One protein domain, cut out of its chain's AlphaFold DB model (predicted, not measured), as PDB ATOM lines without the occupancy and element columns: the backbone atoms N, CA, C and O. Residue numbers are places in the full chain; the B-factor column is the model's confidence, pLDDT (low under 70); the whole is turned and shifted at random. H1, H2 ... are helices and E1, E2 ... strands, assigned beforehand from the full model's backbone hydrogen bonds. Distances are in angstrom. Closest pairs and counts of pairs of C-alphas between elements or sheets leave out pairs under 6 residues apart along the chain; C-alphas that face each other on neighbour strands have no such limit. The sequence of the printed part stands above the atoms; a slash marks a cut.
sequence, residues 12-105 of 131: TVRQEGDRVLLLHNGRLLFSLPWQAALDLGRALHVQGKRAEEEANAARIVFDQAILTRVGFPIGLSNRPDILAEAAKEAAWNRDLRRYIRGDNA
ATOM      1  N   THR A  12      -6.196   2.666  70.705       92.44
ATOM      2  CA  THR A  12      -7.229   3.197  71.603       92.44
ATOM      3  C   THR A  12      -8.598   2.693  71.166       92.44
ATOM      4  O   THR A  12      -9.001   2.908  70.024       92.44
ATOM      5  N   VAL A  13      -9.331   2.065  72.087       93.06
ATOM      6  CA  VAL A  13     -10.726   1.641  71.890       93.06
ATOM      7  C   VAL A  13     -11.624   2.547  72.716       93.06
ATOM      8  O   VAL A  13     -11.370   2.744  73.903       93.06
ATOM      9  N   ARG A  14     -12.652   3.124  72.096       92.94
ATOM     10  CA  ARG A  14     -13.594   4.033  72.764       92.94
ATOM     11  C   ARG A  14     -15.002   3.853  72.221       92.94
ATOM     12  O   ARG A  14     -15.180   3.377  71.104       92.94
ATOM     13  N   GLN A  15     -15.990   4.210  73.026       95.75
ATOM     14  CA  GLN A  15     -17.400   4.158  72.664       95.75
ATOM     15  C   GLN A  15     -17.913   5.580  72.432       95.75
ATOM     16  O   GLN A  15     -17.639   6.478  73.225       95.75
ATOM     17  N   GLU A  16     -18.646   5.768  71.338       93.44
ATOM     18  CA  GLU A  16     -19.368   7.001  71.026       93.44
ATOM     19  C   GLU A  16     -20.780   6.615  70.572       93.44
ATOM     20  O   GLU A  16     -20.960   5.970  69.538       93.44
ATOM     21  N   GLY A  17     -21.789   6.963  71.375       94.69
ATOM     22  CA  GLY A  17     -23.173   6.558  71.120       94.69
ATOM     23  C   GLY A  17     -23.340   5.035  71.105       94.69
ATOM     24  O   GLY A  17     -22.910   4.344  72.026       94.69
ATOM     25  N   ASP A  18     -23.956   4.493  70.061       95.88
ATOM     26  CA  ASP A  18     -24.170   3.054  69.870       95.88
ATOM     27  C   ASP A  18     -23.014   2.353  69.126       95.88
ATOM     28  O   ASP A  18     -23.134   1.187  68.723       95.88
ATOM     29  N   ARG A  19     -21.882   3.050  68.942       97.38
ATOM     30  CA  ARG A  19     -20.729   2.569  68.173       97.38
ATOM     31  C   ARG A  19     -19.464   2.458  69.015       97.38
ATOM     32  O   ARG A  19     -19.228   3.218  69.951       97.38
ATOM     33  N   VAL A  20     -18.604   1.526  68.618       96.81
ATOM     34  CA  VAL A  20     -17.257   1.326  69.155       96.81
ATOM     35  C   VAL A  20     -16.240   1.696  68.083       96.81
ATOM     36  O   VAL A  20     -16.297   1.204  66.955       96.81
ATOM     37  N   LEU A  21     -15.305   2.567  68.441       96.12
ATOM     38  CA  LEU A  21     -14.263   3.089  67.574       96.12
ATOM     39  C   LEU A  21     -12.923   2.476  67.978       96.12
ATOM     40  O   LEU A  21     -12.529   2.534  69.145       96.12
ATOM     41  N   LEU A  22     -12.207   1.935  66.995       93.50
ATOM     42  CA  LEU A  22     -10.809   1.539  67.132       93.50
ATOM     43  C   LEU A  22      -9.930   2.589  66.456       93.50
ATOM     44  O   LEU A  22     -10.068   2.839  65.257       93.50
ATOM     45  N   LEU A  23      -9.003   3.175  67.206       93.50
ATOM     46  CA  LEU A  23      -8.024   4.112  66.678       93.50
ATOM     47  C   LEU A  23      -6.615   3.565  66.843       93.50
ATOM     48  O   LEU A  23      -6.287   2.998  67.881       93.50
ATOM     49  N   HIS A  24      -5.778   3.804  65.843       90.56
ATOM     50  CA  HIS A  24      -4.354   3.506  65.880       90.56
ATOM     51  C   HIS A  24      -3.577   4.783  65.572       90.56
ATOM     52  O   HIS A  24      -3.823   5.424  64.548       90.56
ATOM     53  N   ASN A  25      -2.685   5.188  66.479       89.12
ATOM     54  CA  ASN A  25      -1.950   6.460  66.397       89.12
ATOM     55  C   ASN A  25      -2.870   7.672  66.134       89.12
ATOM     56  O   ASN A  25      -2.608   8.503  65.269       89.12
ATOM     57  N   GLY A  26      -4.017   7.723  66.822       86.38
ATOM     58  CA  GLY A  26      -5.011   8.792  66.672       86.38
ATOM     59  C   GLY A  26      -5.872   8.724  65.402       86.38
ATOM     60  O   GLY A  26      -6.874   9.433  65.327       86.38
ATOM     61  N   ARG A  27      -5.561   7.847  64.439       90.19
ATOM     62  CA  ARG A  27      -6.358   7.648  63.220       90.19
ATOM     63  C   ARG A  27      -7.432   6.588  63.446       90.19
ATOM     64  O   ARG A  27      -7.131   5.489  63.907       90.19
ATOM     65  N   LEU A  28      -8.675   6.903  63.085       92.25
ATOM     66  CA  LEU A  28      -9.773   5.937  63.091       92.25
ATOM     67  C   LEU A  28      -9.487   4.815  62.083       92.25
ATOM     68  O   LEU A  28      -9.305   5.087  60.897       92.25
ATOM     69  N   LEU A  29      -9.450   3.572  62.563       92.69
ATOM     70  CA  LEU A  29      -9.360   2.386  61.714       92.69
ATOM     71  C   LEU A  29     -10.755   1.877  61.355       92.69
ATOM     72  O   LEU A  29     -11.061   1.702  60.180       92.69
ATOM     73  N   PHE A  30     -11.613   1.675  62.357       92.12
ATOM     74  CA  PHE A  30     -12.994   1.245  62.140       92.12
ATOM     75  C   PHE A  30     -13.927   1.778  63.226       92.12
ATOM     76  O   PHE A  30     -13.535   1.959  64.379       92.12
ATOM     77  N   SER A  31     -15.178   2.000  62.824       96.38
ATOM     78  CA  SER A  31     -16.305   2.346  63.688       96.38
ATOM     79  C   SER A  31     -17.392   1.295  63.494       96.38
ATOM     80  O   SER A  31     -17.978   1.191  62.413       96.38
ATOM     81  N   LEU A  32     -17.645   0.497  64.524       96.81
ATOM     82  CA  LEU A  32     -18.533  -0.663  64.479       96.81
ATOM     83  C   LEU A  32     -19.783  -0.407  65.326       96.81
ATOM     84  O   LEU A  32     -19.648   0.151  66.412       96.81
ATOM     85  N   PRO A  33     -20.978  -0.850  64.902       97.81
ATOM     86  CA  PRO A  33     -22.105  -0.998  65.821       97.81
ATOM     87  C   PRO A  33     -21.717  -1.899  67.003       97.81
ATOM     88  O   PRO A  33     -20.932  -2.837  66.829       97.81
ATOM     89  N   TRP A  34     -22.280  -1.651  68.188       97.00
ATOM     90  CA  TRP A  34     -21.908  -2.363  69.420       97.00
ATOM     91  C   TRP A  34     -21.934  -3.899  69.289       97.00
ATOM     92  O   TRP A  34     -21.013  -4.568  69.755       97.00
ATOM     93  N   GLN A  35     -22.926  -4.464  68.591       97.88
ATOM     94  CA  GLN A  35     -23.049  -5.913  68.396       97.88
ATOM     95  C   GLN A  35     -21.868  -6.484  67.592       97.88
ATOM     96  O   GLN A  35     -21.241  -7.455  68.010       97.88
ATOM     97  N   ALA A  36     -21.503  -5.827  66.486       96.88
ATOM     98  CA  ALA A  36     -20.372  -6.234  65.655       96.88
ATOM     99  C   ALA A  36     -19.034  -6.096  66.400       96.88
ATOM    100  O   ALA A  36     -18.127  -6.903  66.203       96.88
ATOM    101  N   ALA A  37     -18.910  -5.101  67.284       96.19
ATOM    102  CA  ALA A  37     -17.730  -4.942  68.129       96.19
ATOM    103  C   ALA A  37     -17.572  -6.101  69.130       96.19
ATOM    104  O   ALA A  37     -16.458  -6.591  69.320       96.19
ATOM    105  N   LEU A  38     -18.669  -6.579  69.729       97.19
ATOM    106  CA  LEU A  38     -18.648  -7.757  70.607       97.19
ATOM    107  C   LEU A  38     -18.283  -9.034  69.847       97.19
ATOM    108  O   LEU A  38     -17.501  -9.849  70.341       97.19
ATOM    109  N   ASP A  39     -18.822  -9.212  68.643       97.56
ATOM    110  CA  ASP A  39     -18.518 -10.371  67.801       97.56
ATOM    111  C   ASP A  39     -17.044 -10.377  67.381       97.56
ATOM    112  O   ASP A  39     -16.358 -11.391  67.533       97.56
ATOM    113  N   LEU A  40     -16.523  -9.220  66.958       95.25
ATOM    114  CA  LEU A  40     -15.109  -9.052  66.637       95.25
ATOM    115  C   LEU A  40     -14.217  -9.294  67.859       95.25
ATOM    116  O   LEU A  40     -13.217  -9.997  67.750       95.25
ATOM    117  N   GLY A  41     -14.576  -8.759  69.029       95.06
ATOM    118  CA  GLY A  41     -13.820  -8.962  70.265       95.06
ATOM    119  C   GLY A  41     -13.704 -10.442  70.639       95.06
ATOM    120  O   GLY A  41     -12.614 -10.917  70.958       95.06
ATOM    121  N   ARG A  42     -14.801 -11.201  70.518       97.75
ATOM    122  CA  ARG A  42     -14.800 -12.658  70.728       97.75
ATOM    123  C   ARG A  42     -13.912 -13.378  69.718       97.75
ATOM    124  O   ARG A  42     -13.104 -14.218  70.112       97.75
ATOM    125  N   ALA A  43     -14.015 -13.030  68.437       97.00
ATOM    126  CA  ALA A  43     -13.181 -13.620  67.394       97.00
ATOM    127  C   ALA A  43     -11.686 -13.342  67.627       97.00
ATOM    128  O   ALA A  43     -10.874 -14.265  67.576       97.00
ATOM    129  N   LEU A  44     -11.325 -12.095  67.950       95.56
ATOM    130  CA  LEU A  44      -9.952 -11.702  68.267       95.56
ATOM    131  C   LEU A  44      -9.425 -12.432  69.501       95.56
ATOM    132  O   LEU A  44      -8.284 -12.877  69.493       95.56
ATOM    133  N   HIS A  45     -10.251 -12.604  70.535       96.25
ATOM    134  CA  HIS A  45      -9.866 -13.359  71.723       96.25
ATOM    135  C   HIS A  45      -9.516 -14.815  71.386       96.25
ATOM    136  O   HIS A  45      -8.461 -15.306  71.785       96.25
ATOM    137  N   VAL A  46     -10.361 -15.490  70.598       96.19
ATOM    138  CA  VAL A  46     -10.115 -16.872  70.154       96.19
ATOM    139  C   VAL A  46      -8.827 -16.967  69.333       96.19
ATOM    140  O   VAL A  46      -8.011 -17.854  69.579       96.19
ATOM    141  N   GLN A  47      -8.613 -16.053  68.382       96.38
ATOM    142  CA  GLN A  47      -7.383 -16.043  67.583       96.38
ATOM    143  C   GLN A  47      -6.147 -15.722  68.428       96.38
ATOM    144  O   GLN A  47      -5.112 -16.356  68.252       96.38
ATOM    145  N   GLY A  48      -6.269 -14.812  69.395       96.44
ATOM    146  CA  GLY A  48      -5.214 -14.513  70.359       96.44
ATOM    147  C   GLY A  48      -4.800 -15.751  71.154       96.44
ATOM    148  O   GLY A  48      -3.611 -16.019  71.276       96.44
ATOM    149  N   LYS A  49      -5.764 -16.561  71.614       95.00
ATOM    150  CA  LYS A  49      -5.477 -17.823  72.314       95.00
ATOM    151  C   LYS A  49      -4.798 -18.869  71.435       95.00
ATOM    152  O   LYS A  49      -3.878 -19.535  71.898       95.00
ATOM    153  N   ARG A  50      -5.182 -18.974  70.162       93.62
ATOM    154  CA  ARG A  50      -4.494 -19.854  69.201       93.62
ATOM    155  C   ARG A  50      -3.061 -19.400  68.925       93.62
ATOM    156  O   ARG A  50      -2.161 -20.229  68.856       93.62
ATOM    157  N   ALA A  51      -2.847 -18.093  68.789       94.19
ATOM    158  CA  ALA A  51      -1.515 -17.530  68.587       94.19
ATOM    159  C   ALA A  51      -0.625 -17.702  69.830       94.19
ATOM    160  O   ALA A  51       0.552 -18.021  69.698       94.19
ATOM    161  N   GLU A  52      -1.184 -17.538  71.032       94.94
ATOM    162  CA  GLU A  52      -0.499 -17.824  72.297       94.94
ATOM    163  C   GLU A  52      -0.068 -19.296  72.379       94.94
ATOM    164  O   GLU A  52       1.067 -19.579  72.756       94.94
ATOM    165  N   GLU A  53      -0.945 -20.228  71.998       94.88
ATOM    166  CA  GLU A  53      -0.643 -21.661  71.960       94.88
ATOM    167  C   GLU A  53       0.482 -21.986  70.965       94.88
ATOM    168  O   GLU A  53       1.413 -22.702  71.319       94.88
ATOM    169  N   GLU A  54       0.451 -21.410  69.758       93.62
ATOM    170  CA  GLU A  54       1.525 -21.555  68.760       93.62
ATOM    171  C   GLU A  54       2.862 -21.007  69.280       93.62
ATOM    172  O   GLU A  54       3.883 -21.689  69.228       93.62
ATOM    173  N   ALA A  55       2.856 -19.800  69.851       95.19
ATOM    174  CA  ALA A  55       4.063 -19.166  70.378       95.19
ATOM    175  C   ALA A  55       4.703 -19.966  71.525       95.19
ATOM    176  O   ALA A  55       5.915 -19.912  71.725       95.19
ATOM    177  N   ASN A  56       3.894 -20.718  72.275       96.25
ATOM    178  CA  ASN A  56       4.340 -21.548  73.391       96.25
ATOM    179  C   ASN A  56       4.414 -23.042  73.045       96.25
ATOM    180  O   ASN A  56       4.634 -23.849  73.952       96.25
ATOM    181  N   ALA A  57       4.262 -23.423  71.772       95.00
ATOM    182  CA  ALA A  57       4.095 -24.814  71.362       95.00
ATOM    183  C   ALA A  57       5.203 -25.725  71.905       95.00
ATOM    184  O   ALA A  57       4.902 -26.750  72.503       95.00
ATOM    185  N   ALA A  58       6.475 -25.326  71.804       95.12
ATOM    186  CA  ALA A  58       7.597 -26.130  72.301       95.12
ATOM    187  C   ALA A  58       7.534 -26.393  73.819       95.12
ATOM    188  O   ALA A  58       7.800 -27.506  74.270       95.12
ATOM    189  N   ARG A  59       7.145 -25.386  74.615       96.50
ATOM    190  CA  ARG A  59       6.979 -25.546  76.067       96.50
ATOM    191  C   ARG A  59       5.789 -26.450  76.380       96.50
ATOM    192  O   ARG A  59       5.916 -27.356  77.192       96.50
ATOM    193  N   ILE A  60       4.669 -26.239  75.687       96.56
ATOM    194  CA  ILE A  60       3.463 -27.064  75.826       96.56
ATOM    195  C   ILE A  60       3.770 -28.522  75.469       96.56
ATOM    196  O   ILE A  60       3.350 -29.411  76.198       96.56
ATOM    197  N   VAL A  61       4.532 -28.776  74.399       97.25
ATOM    198  CA  VAL A  61       4.984 -30.118  74.000       97.25
ATOM    199  C   VAL A  61       5.755 -30.790  75.132       97.25
ATOM    200  O   VAL A  61       5.454 -31.932  75.472       97.25
ATOM    201  N   PHE A  62       6.721 -30.097  75.736       96.56
ATOM    202  CA  PHE A  62       7.535 -30.666  76.807       96.56
ATOM    203  C   PHE A  62       6.725 -30.936  78.085       96.56
ATOM    204  O   PHE A  62       6.799 -32.031  78.645       96.56
ATOM    205  N   ASP A  63       5.897 -29.983  78.513       95.88
ATOM    206  CA  ASP A  63       5.037 -30.151  79.690       95.88
ATOM    207  C   ASP A  63       4.012 -31.275  79.463       95.88
ATOM    208  O   ASP A  63       3.817 -32.143  80.317       95.88
ATOM    209  N   GLN A  64       3.415 -31.326  78.268       95.62
ATOM    210  CA  GLN A  64       2.523 -32.406  77.863       95.62
ATOM    211  C   GLN A  64       3.254 -33.749  77.852       95.62
ATOM    212  O   GLN A  64       2.685 -34.746  78.285       95.62
ATOM    213  N   ALA A  65       4.511 -33.792  77.410       94.44
ATOM    214  CA  ALA A  65       5.303 -35.012  77.398       94.44
ATOM    215  C   ALA A  65       5.545 -35.559  78.813       94.44
ATOM    216  O   ALA A  65       5.451 -36.769  79.031       94.44
ATOM    217  N   ILE A  66       5.794 -34.679  79.790       93.56
ATOM    218  CA  ILE A  66       5.882 -35.056  81.209       93.56
ATOM    219  C   ILE A  66       4.557 -35.669  81.668       93.56
ATOM    220  O   ILE A  66       4.557 -36.793  82.175       93.56
ATOM    221  N   LEU A  67       3.437 -34.965  81.454       92.56
ATOM    222  CA  LEU A  67       2.099 -35.409  81.868       92.56
ATOM    223  C   LEU A  67       1.720 -36.752  81.238       92.56
ATOM    224  O   LEU A  67       1.284 -37.674  81.930       92.56
ATOM    225  N   THR A  68       1.953 -36.893  79.936       91.62
ATOM    226  CA  THR A  68       1.707 -38.129  79.197       91.62
ATOM    227  C   THR A  68       2.578 -39.265  79.723       91.62
ATOM    228  O   THR A  68       2.089 -40.380  79.891       91.62
ATOM    229  N   ARG A  69       3.849 -39.011  80.050       87.94
ATOM    230  CA  ARG A  69       4.750 -40.051  80.560       87.94
ATOM    231  C   ARG A  69       4.335 -40.560  81.941       87.94
ATOM    232  O   ARG A  69       4.373 -41.770  82.165       87.94
ATOM    233  N   VAL A  70       3.903 -39.671  82.838       90.12
ATOM    234  CA  VAL A  70       3.406 -40.054  84.176       90.12
ATOM    235  C   VAL A  70       1.982 -40.621  84.157       90.12
ATOM    236  O   VAL A  70       1.511 -41.103  85.180       90.12
ATOM    237  N   GLY A  71       1.297 -40.598  83.007       87.38
ATOM    238  CA  GLY A  71      -0.067 -41.117  82.868       87.38
ATOM    239  C   GLY A  71      -1.145 -40.180  83.410       87.38
ATOM    240  O   GLY A  71      -2.224 -40.636  83.783       87.38
ATOM    241  N   PHE A  72      -0.871 -38.874  83.470       88.81
ATOM    242  CA  PHE A  72      -1.855 -37.893  83.908       88.81
ATOM    243  C   PHE A  72      -2.934 -37.700  82.825       88.81
ATOM    244  O   PHE A  72      -2.593 -37.428  81.673       88.81
ATOM    245  N   PRO A  73      -4.235 -37.812  83.151       84.75
ATOM    246  CA  PRO A  73      -5.307 -37.924  82.158       84.75
ATOM    247  C   PRO A  73      -5.775 -36.574  81.576       84.75
ATOM    248  O   PRO A  73      -6.921 -36.456  81.148       84.75
ATOM    249  N   ILE A  74      -4.926 -35.540  81.578       88.88
ATOM    250  CA  ILE A  74      -5.279 -34.188  81.118       88.88
ATOM    251  C   ILE A  74      -4.320 -33.739  80.012       88.88
ATOM    252  O   ILE A  74      -3.106 -33.928  80.109       88.88
ATOM    253  N   GLY A  75      -4.884 -33.125  78.969       89.69
ATOM    254  CA  GLY A  75      -4.144 -32.462  77.898       89.69
ATOM    255  C   GLY A  75      -4.055 -30.949  78.113       89.69
ATOM    256  O   GLY A  75      -5.042 -30.310  78.470       89.69
ATOM    257  N   LEU A  76      -2.880 -30.373  77.867       93.00
ATOM    258  CA  LEU A  76      -2.619 -28.928  77.857       93.00
ATOM    259  C   LEU A  76      -3.012 -28.267  76.531       93.00
ATOM    260  O   LEU A  76      -3.073 -27.044  76.441       93.00
ATOM    261  N   SER A  77      -3.266 -29.077  75.506       93.06
ATOM    262  CA  SER A  77      -3.628 -28.650  74.161       93.06
ATOM    263  C   SER A  77      -4.618 -29.637  73.546       93.06
ATOM    264  O   SER A  77      -4.582 -30.831  73.838       93.06
ATOM    265  N   ASN A  78      -5.479 -29.135  72.658       91.12
ATOM    266  CA  ASN A  78      -6.359 -29.952  71.815       91.12
ATOM    267  C   ASN A  78      -5.815 -30.112  70.385       91.12
ATOM    268  O   ASN A  78      -6.496 -30.656  69.515       91.12
ATOM    269  N   ARG A  79      -4.613 -29.597  70.109       93.38
ATOM    270  CA  ARG A  79      -4.020 -29.612  68.778       93.38
ATOM    271  C   ARG A  79      -3.319 -30.946  68.495       93.38
ATOM    272  O   ARG A  79      -2.427 -31.335  69.251       93.38
ATOM    273  N   PRO A  80      -3.681 -31.658  67.412       92.06
ATOM    274  CA  PRO A  80      -3.180 -33.009  67.161       92.06
ATOM    275  C   PRO A  80      -1.680 -33.055  66.846       92.06
ATOM    276  O   PRO A  80      -1.019 -34.031  67.184       92.06
ATOM    277  N   ASP A  81      -1.131 -32.008  66.233       93.44
ATOM    278  CA  ASP A  81       0.299 -31.851  65.954       93.44
ATOM    279  C   ASP A  81       1.120 -31.691  67.243       93.44
ATOM    280  O   ASP A  81       2.093 -32.422  67.434       93.44
ATOM    281  N   ILE A  82       0.686 -30.821  68.165       93.81
ATOM    282  CA  ILE A  82       1.320 -30.645  69.486       93.81
ATOM    283  C   ILE A  82       1.276 -31.953  70.284       93.81
ATOM    284  O   ILE A  82       2.285 -32.373  70.849       93.81
ATOM    285  N   LEU A  83       0.122 -32.627  70.308       93.25
ATOM    286  CA  LEU A  83      -0.039 -33.891  71.030       93.25
ATOM    287  C   LEU A  83       0.824 -35.016  70.438       93.25
ATOM    288  O   LEU A  83       1.407 -35.800  71.190       93.25
ATOM    289  N   ALA A  84       0.940 -35.094  69.110       92.50
ATOM    290  CA  ALA A  84       1.793 -36.077  68.445       92.50
ATOM    291  C   ALA A  84       3.276 -35.852  68.769       92.50
ATOM    292  O   ALA A  84       4.001 -36.816  69.019       92.50
ATOM    293  N   GLU A  85       3.727 -34.597  68.794       93.88
ATOM    294  CA  GLU A  85       5.106 -34.273  69.153       93.88
ATOM    295  C   GLU A  85       5.384 -34.548  70.637       93.88
ATOM    296  O   GLU A  85       6.380 -35.188  70.970       93.88
ATOM    297  N   ALA A  86       4.449 -34.196  71.523       94.00
ATOM    298  CA  ALA A  86       4.539 -34.513  72.947       94.00
ATOM    299  C   ALA A  86       4.605 -36.023  73.212       94.00
ATOM    300  O   ALA A  86       5.352 -36.465  74.081       94.00
ATOM    301  N   ALA A  87       3.870 -36.836  72.447       90.69
ATOM    302  CA  ALA A  87       3.925 -38.291  72.561       90.69
ATOM    303  C   ALA A  87       5.300 -38.855  72.155       90.69
ATOM    304  O   ALA A  87       5.826 -39.739  72.838       90.69
ATOM    305  N   LYS A  88       5.910 -38.334  71.079       93.06
ATOM    306  CA  LYS A  88       7.282 -38.707  70.685       93.06
ATOM    307  C   LYS A  88       8.277 -38.319  71.770       93.06
ATOM    308  O   LYS A  88       9.102 -39.144  72.161       93.06
ATOM    309  N   GLU A  89       8.166 -37.097  72.278       93.94
ATOM    310  CA  GLU A  89       9.040 -36.572  73.319       93.94
ATOM    311  C   GLU A  89       8.918 -37.398  74.608       93.94
ATOM    312  O   GLU A  89       9.917 -37.858  75.160       93.94
ATOM    313  N   ALA A  90       7.695 -37.719  75.029       90.75
ATOM    314  CA  ALA A  90       7.430 -38.567  76.187       90.75
ATOM    315  C   ALA A  90       8.037 -39.971  76.039       90.75
ATOM    316  O   ALA A  90       8.510 -40.548  77.023       90.75
ATOM    317  N   ALA A  91       8.030 -40.528  74.825       88.38
ATOM    318  CA  ALA A  91       8.552 -41.858  74.534       88.38
ATOM    319  C   ALA A  91      10.084 -41.897  74.421       88.38
ATOM    320  O   ALA A  91      10.697 -42.854  74.901       88.38
ATOM    321  N   TRP A  92      10.705 -40.881  73.811       89.19
ATOM    322  CA  TRP A  92      12.100 -40.947  73.359       89.19
ATOM    323  C   TRP A  92      13.049 -39.943  74.022       89.19
ATOM    324  O   TRP A  92      14.262 -40.158  73.953       89.19
ATOM    325  N   ASN A  93      12.555 -38.912  74.717       92.38
ATOM    326  CA  ASN A  93      13.425 -37.949  75.395       92.38
ATOM    327  C   ASN A  93      14.280 -38.644  76.471       92.38
ATOM    328  O   ASN A  93      13.785 -39.331  77.374       92.38
ATOM    329  N   ARG A  94      15.600 -38.453  76.377       90.75
ATOM    330  CA  ARG A  94      16.597 -39.094  77.246       90.75
ATOM    331  C   ARG A  94      16.407 -38.745  78.720       90.75
ATOM    332  O   ARG A  94      16.551 -39.632  79.563       90.75
ATOM    333  N   ASP A  95      16.118 -37.486  79.026       91.44
ATOM    334  CA  ASP A  95      15.997 -36.984  80.392       91.44
ATOM    335  C   ASP A  95      14.678 -37.433  81.013       91.44
ATOM    336  O   ASP A  95      14.685 -38.007  82.102       91.44
ATOM    337  N   LEU A  96      13.567 -37.329  80.281       89.88
ATOM    338  CA  LEU A  96      12.276 -37.852  80.731       89.88
ATOM    339  C   LEU A  96      12.360 -39.352  81.034       89.88
ATOM    340  O   LEU A  96      11.911 -39.805  82.085       89.88
ATOM    341  N   ARG A  97      13.019 -40.138  80.175       88.62
ATOM    342  CA  ARG A  97      13.257 -41.568  80.432       88.62
ATOM    343  C   ARG A  97      14.201 -41.831  81.595       88.62
ATOM    344  O   ARG A  97      14.070 -42.848  82.275       88.62
ATOM    345  N   ARG A  98      15.178 -40.953  81.814       87.75
ATOM    346  CA  ARG A  98      16.142 -41.071  82.908       87.75
ATOM    347  C   ARG A  98      15.495 -40.779  84.255       87.75
ATOM    348  O   ARG A  98      15.809 -41.510  85.190       87.75
ATOM    349  N   TYR A  99      14.653 -39.756  84.349       88.00
ATOM    350  CA  TYR A  99      14.105 -39.266  85.615       88.00
ATOM    351  C   TYR A  99      12.701 -39.804  85.923       88.00
ATOM    352  O   TYR A  99      12.358 -39.954  87.091       88.00
ATOM    353  N   ILE A 100      11.924 -40.188  84.907       85.38
ATOM    354  CA  ILE A 100      10.590 -40.787  85.051       85.38
ATOM    355  C   ILE A 100      10.664 -42.239  84.554       85.38
ATOM    356  O   ILE A 100      10.515 -42.526  83.360       85.38
ATOM    357  N   ARG A 101      10.982 -43.165  85.471       78.56
ATOM    358  CA  ARG A 101      11.221 -44.598  85.203       78.56
ATOM    359  C   ARG A 101      10.153 -45.492  85.828       78.56
ATOM    360  O   ARG A 101       9.616 -45.149  86.874       78.56
ATOM    361  N   GLY A 102       9.975 -46.681  85.242       72.94
ATOM    362  CA  GLY A 102       9.267 -47.807  85.863       72.94
ATOM    363  C   GLY A 102       7.878 -47.416  86.355       72.94
ATOM    364  O   GLY A 102       7.092 -46.884  85.578       72.94
ATOM    365  N   ASP A 103       7.636 -47.615  87.648       70.31
ATOM    366  CA  ASP A 103       6.359 -47.355  88.325       70.31
ATOM    367  C   ASP A 103       5.891 -45.891  88.226       70.31
ATOM    368  O   ASP A 103       4.694 -45.622  88.246       70.31
ATOM    369  N   ASN A 104       6.815 -44.939  88.040       70.88
ATOM    370  CA  ASN A 104       6.487 -43.519  87.856       70.88
ATOM    371  C   ASN A 104       6.135 -43.162  86.398       70.88
ATOM    372  O   ASN A 104       5.670 -42.057  86.130       70.88
ATOM    373  N   ALA A 105       6.381 -44.064  85.443       73.44
ATOM    374  CA  ALA A 105       6.084 -43.888  84.020       73.44
ATOM    375  C   ALA A 105       4.786 -44.622  83.637       73.44
ATOM    376  O   ALA A 105       4.772 -45.429  82.707       73.44
TER     377      ALA A 105
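What this domain is: This is residues 12 to 105 of the 131 residues of an uncharacterized protein of Candidatus Promineofilum breve (UniProt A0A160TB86). The model looks like a lopsided dumbbell: a small three-stranded sheet, E1 E2 E3, at one end, the long helix H1 as the shaft, and a helical head at the other end. In that head H2 and H3 pack together at a steep tilt, with the short H4 near the end of H3; residues 41 to 49, within H1, stand free between the two ends. The printed part has 94 residues, with three named strands followed by four named helices, and its class is mixed, helices and strands. The sheet runs E1 - E2 - E3, all antiparallel. The whole is extended, a rod with a radius of gyration of the C-alphas of 21.3 A and spans of 65 by 25 by 17 A.

Where its parts are: E1, residues 12 to 16, begins with C-alpha 12 at (-7.229, 3.197, 71.603) and is 12.7 A long. E2, residues 19 to 24, measures 16.6 A, and E3, residues 27 to 33, 18.2 A. H1, residues 34 to 55, is the longest helix at 30.9 A and ends with C-alpha 55 at (4.063, -19.166, 70.378). H2, residues 57 to 70, measures 19.9 A, and H3, residues 80 to 92, 18.3 A. H4, residues 94 to 99, is 8.7 A long and ends with C-alpha 99 at (14.105, -39.266, 85.615).

How they stand to each other: E1, E2 and E3 form a meander, each strand the antiparallel neighbour of the one before. In the hairpin E1 and E2, N 14 and O 21 are within hydrogen-bond range at 3.0 A; in the hairpin E2 and E3, N 22 and O 30 are at 2.9 A. H1 is on one face of this sheet, an arrangement of two layers, and the C-alphas of Arg 19 and Trp 34 are the closest of E2 and H1 at 5.2 A. H1 and H2 are close but not clearly touching, with the C-alphas of Glu 53 and Ile 60 closest at 7.8 A, at a steep tilt of 67 degrees, only just short of about perpendicular. H2 and H3 touch, closest at the C-alphas of Ala 65 and Ala 90, 4.3 A apart, at a steep tilt of 55 degrees, running the same way. H3, with residues 90 to 91 alone, only just touches H4, only at the corner, with 3 pairs of C-alphas within 8 A; the closest are those of Ala 90 and Leu 96, at 6.7 A. H1 is apart from H3 and H4. In H1, H2, H3 and H4 every O i to N i+4 pair is within hydrogen-bond range.

The domain as a whole: The two C-alphas farthest apart, those of Gly 17 and Gly 102, are 65.0 A apart. The printed part has no cut and no long link; the link from H2 to H3, 9 residues, is short but not tight. The mean pLDDT of the printed part is 92.3, and no printed residue is under 70.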